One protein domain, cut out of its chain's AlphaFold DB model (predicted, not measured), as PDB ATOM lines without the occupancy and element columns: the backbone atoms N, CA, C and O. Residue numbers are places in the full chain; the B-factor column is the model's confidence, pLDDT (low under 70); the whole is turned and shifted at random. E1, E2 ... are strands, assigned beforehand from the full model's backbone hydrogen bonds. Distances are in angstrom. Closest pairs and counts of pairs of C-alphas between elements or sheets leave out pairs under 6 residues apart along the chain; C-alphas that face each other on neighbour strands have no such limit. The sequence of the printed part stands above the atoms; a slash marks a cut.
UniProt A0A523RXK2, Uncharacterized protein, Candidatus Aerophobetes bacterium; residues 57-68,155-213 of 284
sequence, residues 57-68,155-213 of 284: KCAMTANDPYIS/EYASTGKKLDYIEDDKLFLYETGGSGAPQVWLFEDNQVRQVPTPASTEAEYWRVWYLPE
ATOM      1  N   LYS A  57     135.655 164.080 188.116       77.38
ATOM      2  CA  LYS A  57     134.343 163.435 188.175       77.38
ATOM      3  C   LYS A  57     134.506 162.004 187.683       77.38
ATOM      4  O   LYS A  57     134.850 161.805 186.523       77.38
ATOM      5  N   CYS A  58     134.244 161.045 188.554       82.06
ATOM      6  CA  CYS A  58     134.433 159.626 188.286       82.06
ATOM      7  C   CYS A  58     133.090 158.907 188.386       82.06
ATOM      8  O   CYS A  58     132.221 159.328 189.152       82.06
ATOM      9  N   ALA A  59     132.903 157.861 187.590       82.62
ATOM     10  CA  ALA A  59     131.744 156.983 187.676       82.62
ATOM     11  C   ALA A  59     132.183 155.652 188.287       82.62
ATOM     12  O   ALA A  59     133.283 155.195 187.999       82.62
ATOM     13  N   MET A  60     131.323 155.051 189.104       81.38
ATOM     14  CA  MET A  60     131.494 153.699 189.630       81.38
ATOM     15  C   MET A  60     130.225 152.893 189.335       81.38
ATOM     16  O   MET A  60     129.117 153.431 189.408       81.38
ATOM     17  N   THR A  61     130.377 151.620 188.970       82.75
ATOM     18  CA  THR A  61     129.259 150.705 188.670       82.75
ATOM     19  C   THR A  61     129.510 149.323 189.271       82.75
ATOM     20  O   THR A  61     130.638 148.991 189.623       82.75
ATOM     21  N   ALA A  62     128.493 148.457 189.318       82.25
ATOM     22  CA  ALA A  62     128.678 147.055 189.713       82.25
ATOM     23  C   ALA A  62     129.720 146.291 188.869       82.25
ATOM     24  O   ALA A  62     130.333 145.344 189.355       82.25
ATOM     25  N   ASN A  63     129.926 146.690 187.610       83.50
ATOM     26  CA  ASN A  63     130.902 146.056 186.717       83.50
ATOM     27  C   ASN A  63     132.281 146.732 186.767       83.50
ATOM     28  O   ASN A  63     133.250 146.158 186.281       83.50
ATOM     29  N   ASP A  64     132.354 147.932 187.345       82.62
ATOM     30  CA  ASP A  64     133.566 148.732 187.491       82.62
ATOM     31  C   ASP A  64     133.560 149.397 188.880       82.62
ATOM     32  O   ASP A  64     133.102 150.538 189.024       82.62
ATOM     33  N   PRO A  65     133.976 148.659 189.931       81.81
ATOM     34  CA  PRO A  65     133.970 149.138 191.311       81.81
ATOM     35  C   PRO A  65     135.127 150.098 191.618       81.81
ATOM     36  O   PRO A  65     135.404 150.343 192.794       81.81
ATOM     37  N   TYR A  66     135.828 150.587 190.592       82.56
ATOM     38  CA  TYR A  66     136.984 151.453 190.729       82.56
ATOM     39  C   TYR A  66     136.635 152.874 190.315       82.56
ATOM     40  O   TYR A  66     136.103 153.144 189.240       82.56
ATOM     41  N   ILE A  67     137.014 153.825 191.154       76.69
ATOM     42  CA  ILE A  67     137.113 155.217 190.757       76.69
ATOM     43  C   ILE A  67     138.428 155.367 189.987       76.69
ATOM     44  O   ILE A  67     139.495 155.580 190.567       76.69
ATOM     45  N   SER A  68     138.329 155.277 188.663       74.00
ATOM     46  CA  SER A  68     139.427 155.634 187.767       74.00
ATOM     47  C   SER A  68     139.535 157.153 187.668       74.00
ATOM     48  O   SER A  68     138.570 157.841 187.311       74.00
ATOM     49  N   GLU A 155     133.610 162.643 197.422       82.88
ATOM     50  CA  GLU A 155     132.222 162.999 197.740       82.88
ATOM     51  C   GLU A 155     131.254 162.500 196.667       82.88
ATOM     52  O   GLU A 155     131.606 162.398 195.486       82.88
ATOM     53  N   TYR A 156     130.010 162.255 197.065       80.31
ATOM     54  CA  TYR A 156     128.925 161.971 196.132       80.31
ATOM     55  C   TYR A 156     128.647 163.204 195.269       80.31
ATOM     56  O   TYR A 156     128.267 164.258 195.774       80.31
ATOM     57  N   ALA A 157     128.765 163.089 193.948       81.50
ATOM     58  CA  ALA A 157     128.584 164.230 193.052       81.50
ATOM     59  C   ALA A 157     127.143 164.770 193.036       81.50
ATOM     60  O   ALA A 157     126.940 165.926 192.659       81.50
ATOM     61  N   SER A 158     126.157 163.940 193.401       79.50
ATOM     62  CA  SER A 158     124.732 164.288 193.449       79.50
ATOM     63  C   SER A 158     124.339 165.037 194.722       79.50
ATOM     64  O   SER A 158     123.554 165.977 194.647       79.50
ATOM     65  N   THR A 159     124.876 164.635 195.877       82.81
ATOM     66  CA  THR A 159     124.486 165.175 197.190       82.81
ATOM     67  C   THR A 159     125.542 166.084 197.811       82.81
ATOM     68  O   THR A 159     125.238 166.806 198.751       82.81
ATOM     69  N   GLY A 160     126.787 166.041 197.328       80.75
ATOM     70  CA  GLY A 160     127.929 166.701 197.965       80.75
ATOM     71  C   GLY A 160     128.355 166.052 199.286       80.75
ATOM     72  O   GLY A 160     129.264 166.558 199.942       80.75
ATOM     73  N   LYS A 161     127.719 164.940 199.689       81.56
ATOM     74  CA  LYS A 161     128.048 164.245 200.934       81.56
ATOM     75  C   LYS A 161     129.488 163.739 200.867       81.56
ATOM     76  O   LYS A 161     129.837 162.982 199.958       81.56
ATOM     77  N   LYS A 162     130.300 164.174 201.829       79.94
ATOM     78  CA  LYS A 162     131.705 163.785 201.982       79.94
ATOM     79  C   LYS A 162     131.781 162.320 202.425       79.94
ATOM     80  O   LYS A 162     130.937 161.866 203.198       79.94
ATOM     81  N   LEU A 163     132.761 161.587 201.906       71.38
ATOM     82  CA  LEU A 163     133.256 160.389 202.576       71.38
ATOM     83  C   LEU A 163     134.235 160.833 203.658       71.38
ATOM     84  O   LEU A 163     135.009 161.770 203.434       71.38
ATOM     85  N   ASP A 164     134.188 160.165 204.803       64.94
ATOM     86  CA  ASP A 164     135.138 160.429 205.876       64.94
ATOM     87  C   ASP A 164     136.568 160.150 205.410       64.94
ATOM     88  O   ASP A 164     136.813 159.330 204.519       64.94
ATOM     89  N   TYR A 165     137.495 160.930 205.965       60.31
ATOM     90  CA  TYR A 165     138.876 161.049 205.511       60.31
ATOM     91  C   TYR A 165     139.577 159.688 205.357       60.31
ATOM     92  O   TYR A 165     139.515 158.831 206.237       60.31
ATOM     93  N   ILE A 166     140.283 159.527 204.235       59.25
ATOM     94  CA  ILE A 166     141.107 158.357 203.916       59.25
ATOM     95  C   ILE A 166     142.525 158.667 204.418       59.25
ATOM     96  O   ILE A 166     143.195 159.519 203.837       59.25
ATOM     97  N   GLU A 167     142.988 158.032 205.504       57.62
ATOM     98  CA  GLU A 167     144.408 158.144 205.893       57.62
ATOM     99  C   GLU A 167     145.295 157.348 204.914       57.62
ATOM    100  O   GLU A 167     144.873 156.343 204.346       57.62
ATOM    101  N   ASP A 168     146.541 157.783 204.716       52.12
ATOM    102  CA  ASP A 168     147.434 157.244 203.672       52.12
ATOM    103  C   ASP A 168     147.935 155.810 203.949       52.12
ATOM    104  O   ASP A 168     148.522 155.178 203.072       52.12
ATOM    105  N   ASP A 169     147.751 155.288 205.166       47.97
ATOM    106  CA  ASP A 169     148.454 154.109 205.680       47.97
ATOM    107  C   ASP A 169     147.549 152.933 206.100       47.97
ATOM    108  O   ASP A 169     148.050 151.961 206.677       47.97
ATOM    109  N   LYS A 170     146.234 152.958 205.812       45.41
ATOM    110  CA  LYS A 170     145.306 151.914 206.295       45.41
ATOM    111  C   LYS A 170     144.270 151.421 205.283       45.41
ATOM    112  O   LYS A 170     143.671 152.166 204.520       45.41
ATOM    113  N   LEU A 171     144.007 150.116 205.379       46.12
ATOM    114  CA  LEU A 171     142.741 149.476 205.012       46.12
ATOM    115  C   LEU A 171     141.618 150.088 205.871       46.12
ATOM    116  O   LEU A 171     141.697 149.991 207.096       46.12
ATOM    117  N   PHE A 172     140.571 150.669 205.272       55.28
ATOM    118  CA  PHE A 172     139.449 151.228 206.043       55.28
ATOM    119  C   PHE A 172     138.217 150.334 206.042       55.28
ATOM    120  O   PHE A 172     137.633 150.060 205.001       55.28
ATOM    121  N   LEU A 173     137.776 149.970 207.245       46.91
ATOM    122  CA  LEU A 173     136.430 149.490 207.543       46.91
ATOM    123  C   LEU A 173     135.581 150.691 207.964       46.91
ATOM    124  O   LEU A 173     135.933 151.346 208.943       46.91
ATOM    125  N   TYR A 174     134.474 150.966 207.272       54.16
ATOM    126  CA  TYR A 174     133.459 151.893 207.775       54.16
ATOM    127  C   TYR A 174     132.255 151.132 208.346       54.16
ATOM    128  O   TYR A 174     131.883 150.064 207.847       54.16
ATOM    129  N   GLU A 175     131.654 151.677 209.410       49.97
ATOM    130  CA  GLU A 175     130.504 151.085 210.094       49.97
ATOM    131  C   GLU A 175     129.199 151.191 209.293       49.97
ATOM    132  O   GLU A 175     128.942 152.110 208.515       49.97
ATOM    133  N   THR A 176     128.364 150.180 209.506       47.38
ATOM    134  CA  THR A 176     127.137 149.861 208.784       47.38
ATOM    135  C   THR A 176     126.094 150.977 208.838       47.38
ATOM    136  O   THR A 176     125.321 151.084 209.793       47.38
ATOM    137  N   GLY A 177     125.980 151.747 207.758       45.84
ATOM    138  CA  GLY A 177     124.781 152.529 207.474       45.84
ATOM    139  C   GLY A 177     123.627 151.608 207.068       45.84
ATOM    140  O   GLY A 177     123.471 151.302 205.894       45.84
ATOM    141  N   GLY A 178     122.830 151.149 208.038       49.03
ATOM    142  CA  GLY A 178     121.519 150.521 207.820       49.03
ATOM    143  C   GLY A 178     121.526 149.135 207.154       49.03
ATOM    144  O   GLY A 178     121.423 149.011 205.942       49.03
ATOM    145  N   SER A 179     121.521 148.065 207.956       51.25
ATOM    146  CA  SER A 179     121.259 146.650 207.581       51.25
ATOM    147  C   SER A 179     122.137 145.976 206.504       51.25
ATOM    148  O   SER A 179     122.042 144.761 206.339       51.25
ATOM    149  N   GLY A 180     123.000 146.713 205.802       60.84
ATOM    150  CA  GLY A 180     123.951 146.182 204.824       60.84
ATOM    151  C   GLY A 180     125.316 145.857 205.431       60.84
ATOM    152  O   GLY A 180     125.678 146.374 206.487       60.84
ATOM    153  N   ALA A 181     126.078 144.993 204.754       61.81
ATOM    154  CA  ALA A 181     127.477 144.732 205.086       61.81
ATOM    155  C   ALA A 181     128.299 146.041 205.072       61.81
ATOM    156  O   ALA A 181     128.001 146.923 204.262       61.81
ATOM    157  N   PRO A 182     129.318 146.178 205.940       65.19
ATOM    158  CA  PRO A 182     130.174 147.360 205.963       65.19
ATOM    159  C   PRO A 182     130.820 147.581 204.592       65.19
ATOM    160  O   PRO A 182     131.274 146.629 203.953       65.19
ATOM    161  N   GLN A 183     130.843 148.839 204.151       68.50
ATOM    162  CA  GLN A 183     131.579 149.251 202.961       68.50
ATOM    163  C   GLN A 183     133.004 149.639 203.372       68.50
ATOM    164  O   GLN A 183     133.222 150.396 204.316       68.50
ATOM    165  N   VAL A 184     133.969 149.084 202.657       69.81
ATOM    166  CA  VAL A 184     135.412 149.251 202.790       69.81
ATOM    167  C   VAL A 184     135.881 149.963 201.535       69.81
ATOM    168  O   VAL A 184     135.504 149.575 200.428       69.81
ATOM    169  N   TRP A 185     136.712 150.984 201.700       74.06
ATOM    170  CA  TRP A 185     137.370 151.651 200.584       74.06
ATOM    171  C   TRP A 185     138.849 151.282 200.584       74.06
ATOM    172  O   TRP A 185     139.520 151.366 201.611       74.06
ATOM    173  N   LEU A 186     139.331 150.826 199.434       73.44
ATOM    174  CA  LEU A 186     140.707 150.397 199.224       73.44
ATOM    175  C   LEU A 186     141.373 151.353 198.246       73.44
ATOM    176  O   LEU A 186     140.777 151.682 197.224       73.44
ATOM    177  N   PHE A 187     142.598 151.777 198.544       71.81
ATOM    178  CA  PHE A 187     143.456 152.422 197.559       71.81
ATOM    179  C   PHE A 187     144.460 151.386 197.052       71.81
ATOM    180  O   PHE A 187     145.384 151.012 197.772       71.81
ATOM    181  N   GLU A 188     144.235 150.878 195.844       72.06
ATOM    182  CA  GLU A 188     145.089 149.883 195.190       72.06
ATOM    183  C   GLU A 188     145.365 150.322 193.752       72.06
ATOM    184  O   GLU A 188     144.485 150.875 193.100       72.06
ATOM    185  N   ASP A 189     146.601 150.150 193.278       71.44
ATOM    186  CA  ASP A 189     147.004 150.458 191.897       71.44
ATOM    187  C   ASP A 189     146.607 151.870 191.406       71.44
ATOM    188  O   ASP A 189     146.195 152.061 190.264       71.44
ATOM    189  N   ASN A 190     146.733 152.885 192.274       66.69
ATOM    190  CA  ASN A 190     146.306 154.275 192.021       66.69
ATOM    191  C   ASN A 190     144.794 154.455 191.777       66.69
ATOM    192  O   ASN A 190     144.361 155.470 191.224       66.69
ATOM    193  N   GLN A 191     143.977 153.499 192.208       74.19
ATOM    194  CA  GLN A 191     142.525 153.528 192.103       74.19
ATOM    195  C   GLN A 191     141.884 153.415 193.485       74.19
ATOM    196  O   GLN A 191     142.414 152.785 194.398       74.19
ATOM    197  N   VAL A 192     140.711 154.030 193.640       76.50
ATOM    198  CA  VAL A 192     139.886 153.871 194.843       76.50
ATOM    199  C   VAL A 192     138.809 152.834 194.541       76.50
ATOM    200  O   VAL A 192     137.992 153.046 193.648       76.50
ATOM    201  N   ARG A 193     138.787 151.727 195.279       83.50
ATOM    202  CA  ARG A 193     137.828 150.631 195.120       83.50
ATOM    203  C   ARG A 193     136.872 150.546 196.299       83.50
ATOM    204  O   ARG A 193     137.307 150.624 197.444       83.50
ATOM    205  N   GLN A 194     135.597 150.281 196.028       80.06
ATOM    206  CA  GLN A 194     134.607 149.953 197.060       80.06
ATOM    207  C   GLN A 194     134.444 148.431 197.237       80.06
ATOM    208  O   GLN A 194     134.350 147.677 196.264       80.06
ATOM    209  N   VAL A 195     134.379 147.968 198.487       77.56
ATOM    210  CA  VAL A 195     134.152 146.566 198.868       77.56
ATOM    211  C   VAL A 195     133.062 146.485 199.951       77.56
ATOM    212  O   VAL A 195     133.224 147.098 200.994       77.56
ATOM    213  N   PRO A 196     131.977 145.710 199.784       77.94
ATOM    214  CA  PRO A 196     131.650 144.941 198.592       77.94
ATOM    215  C   PRO A 196     131.367 145.862 197.402       77.94
ATOM    216  O   PRO A 196     130.966 147.012 197.573       77.94
ATOM    217  N   THR A 197     131.581 145.332 196.199       79.56
ATOM    218  CA  THR A 197     131.235 145.998 194.942       79.56
ATOM    219  C   THR A 197     129.799 146.528 195.008       79.56
ATOM    220  O   THR A 197     128.908 145.778 195.431       79.56
ATOM    221  N   PRO A 198     129.547 147.784 194.603       76.62
ATOM    222  CA  PRO A 198     128.204 148.342 194.614       76.62
ATOM    223  C   PRO A 198     127.252 147.459 193.802       76.62
ATOM    224  O   PRO A 198     127.575 147.012 192.706       76.62
ATOM    225  N   ALA A 199     126.065 147.188 194.345       74.38
ATOM    226  CA  ALA A 199     125.078 146.328 193.686       74.38
ATOM    227  C   ALA A 199     124.336 147.038 192.536       74.38
ATOM    228  O   ALA A 199     123.660 146.385 191.740       74.38
ATOM    229  N   SER A 200     124.431 148.371 192.462       74.44
ATOM    230  CA  SER A 200     123.751 149.176 191.449       74.44
ATOM    231  C   SER A 200     124.439 149.078 190.087       74.44
ATOM    232  O   SER A 200     125.663 149.156 189.969       74.44
ATOM    233  N   THR A 201     123.630 148.951 189.037       72.62
ATOM    234  CA  THR A 201     124.093 149.057 187.644       72.62
ATOM    235  C   THR A 201     124.071 150.496 187.130       72.62
ATOM    236  O   THR A 201     124.685 150.783 186.104       72.62
ATOM    237  N   GLU A 202     123.398 151.408 187.838       71.69
ATOM    238  CA  GLU A 202     123.434 152.835 187.530       71.69
ATOM    239  C   GLU A 202     124.756 153.446 188.002       71.69
ATOM    240  O   GLU A 202     125.266 153.100 189.067       71.69
ATOM    241  N   ALA A 203     125.307 154.361 187.202       73.31
ATOM    242  CA  ALA A 203     126.558 155.031 187.524       73.31
ATOM    243  C   ALA A 203     126.386 155.950 188.739       73.31
ATOM    244  O   ALA A 203     125.722 156.989 188.661       73.31
ATOM    245  N   GLU A 204     127.047 155.602 189.838       75.94
ATOM    246  CA  GLU A 204     127.242 156.522 190.950       75.94
ATOM    247  C   GLU A 204     128.389 157.465 190.597       75.94
ATOM    248  O   GLU A 204     129.505 157.036 190.292       75.94
ATOM    249  N   TYR A 205     128.104 158.767 190.593       78.88
ATOM    250  CA  TYR A 205     129.105 159.776 190.286       78.88
ATOM    251  C   TYR A 205     129.761 160.285 191.558       78.88
ATOM    252  O   TYR A 205     129.086 160.723 192.489       78.88
ATOM    253  N   TRP A 206     131.082 160.337 191.522       80.38
ATOM    254  CA  TRP A 206     131.934 160.797 192.602       80.38
ATOM    255  C   TRP A 206     132.724 162.003 192.140       80.38
ATOM    256  O   TRP A 206     133.110 162.099 190.972       80.38
ATOM    257  N   ARG A 207     132.974 162.936 193.053       79.06
ATOM    258  CA  ARG A 207     134.041 163.911 192.868       79.06
ATOM    259  C   ARG A 207     135.208 163.487 193.736       79.06
ATOM    260  O   ARG A 207     135.032 163.208 194.917       79.06
ATOM    261  N   VAL A 208     136.385 163.430 193.132       79.00
ATOM    262  CA  VAL A 208     137.627 163.090 193.818       79.00
ATOM    263  C   VAL A 208     138.541 164.292 193.775       79.00
ATOM    264  O   VAL A 208     138.844 164.810 192.697       79.00
ATOM    265  N   TRP A 209     138.977 164.727 194.951       81.31
ATOM    266  CA  TRP A 209     140.054 165.686 195.100       81.31
ATOM    267  C   TRP A 209     141.336 164.918 195.322       81.31
ATOM    268  O   TRP A 209     141.402 164.090 196.226       81.31
ATOM    269  N   TYR A 210     142.356 165.212 194.534       79.75
ATOM    270  CA  TYR A 210     143.653 164.566 194.677       79.75
ATOM    271  C   TYR A 210     144.786 165.566 194.494       79.75
ATOM    272  O   TYR A 210     144.640 166.572 193.791       79.75
ATOM    273  N   LEU A 211     145.911 165.275 195.138       80.94
ATOM    274  CA  LEU A 211     147.185 165.938 194.937       80.94
ATOM    275  C   LEU A 211     148.005 165.085 193.951       80.94
ATOM    276  O   LEU A 211     148.212 163.898 194.220       80.94
ATOM    277  N   PRO A 212     148.432 165.633 192.800       77.94
ATOM    278  CA  PRO A 212     149.281 164.895 191.868       77.94
ATOM    279  C   PRO A 212     150.647 164.596 192.498       77.94
ATOM    280  O   PRO A 212     151.101 165.331 193.374       77.94
ATOM    281  N   GLU A 213     151.307 163.531 192.048       81.69
ATOM    282  CA  GLU A 213     152.708 163.283 192.385       81.69
ATOM    283  C   GLU A 213     153.615 164.340 191.764       81.69
ATOM    284  O   GLU A 213     153.430 164.780 190.626       81.69
TER     285      GLU A 213
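Overview. This is residues 57 to 68 and 155 to 213 of the 284 residues of an uncharacterized protein of Candidatus Aerophobetes bacterium (UniProt A0A523RXK2). With little regular structure, two small strand pairs, E1 with the longer E4 and the hairpin E2-E3, sit apart, and the long unnamed stretch 155 to 183 loops from E4 to E2, with short pairings to both. The printed part has 71 residues, 23 in four named strands, E1 to E4: all strand, both sheets antiparallel. It is compact, radius of gyration of the C-alphas 12.1 A, spanning 37 by 24 by 23 A.

Along the chain. E1 is residues 57 to 60, from C-alpha 57 at (134.343, 163.435, 188.175). E2 is 184 to 188, 12.3 A; E3 is 191 to 195, 12.8 A. E4, 204 to 212, 23.6 A, ends at (149.281, 164.895, 191.868).

Arrangement. E1 and E4 are antiparallel at 127 degrees; N 58 and O 206 are 2.9 A apart, within hydrogen-bond range. Residues 66 to 67 pair antiparallel with 192 to 193 of E3. The hairpin E2 and E3 has a tight link, 151 degrees, and N 184 and O 195 2.7 A apart, within range.

Size, cuts and confidence. Residues 69 to 154 are not printed; C-alphas 68 and 155 are 14.3 A apart. Residues 164 to 184 and 190 have pLDDT under 70.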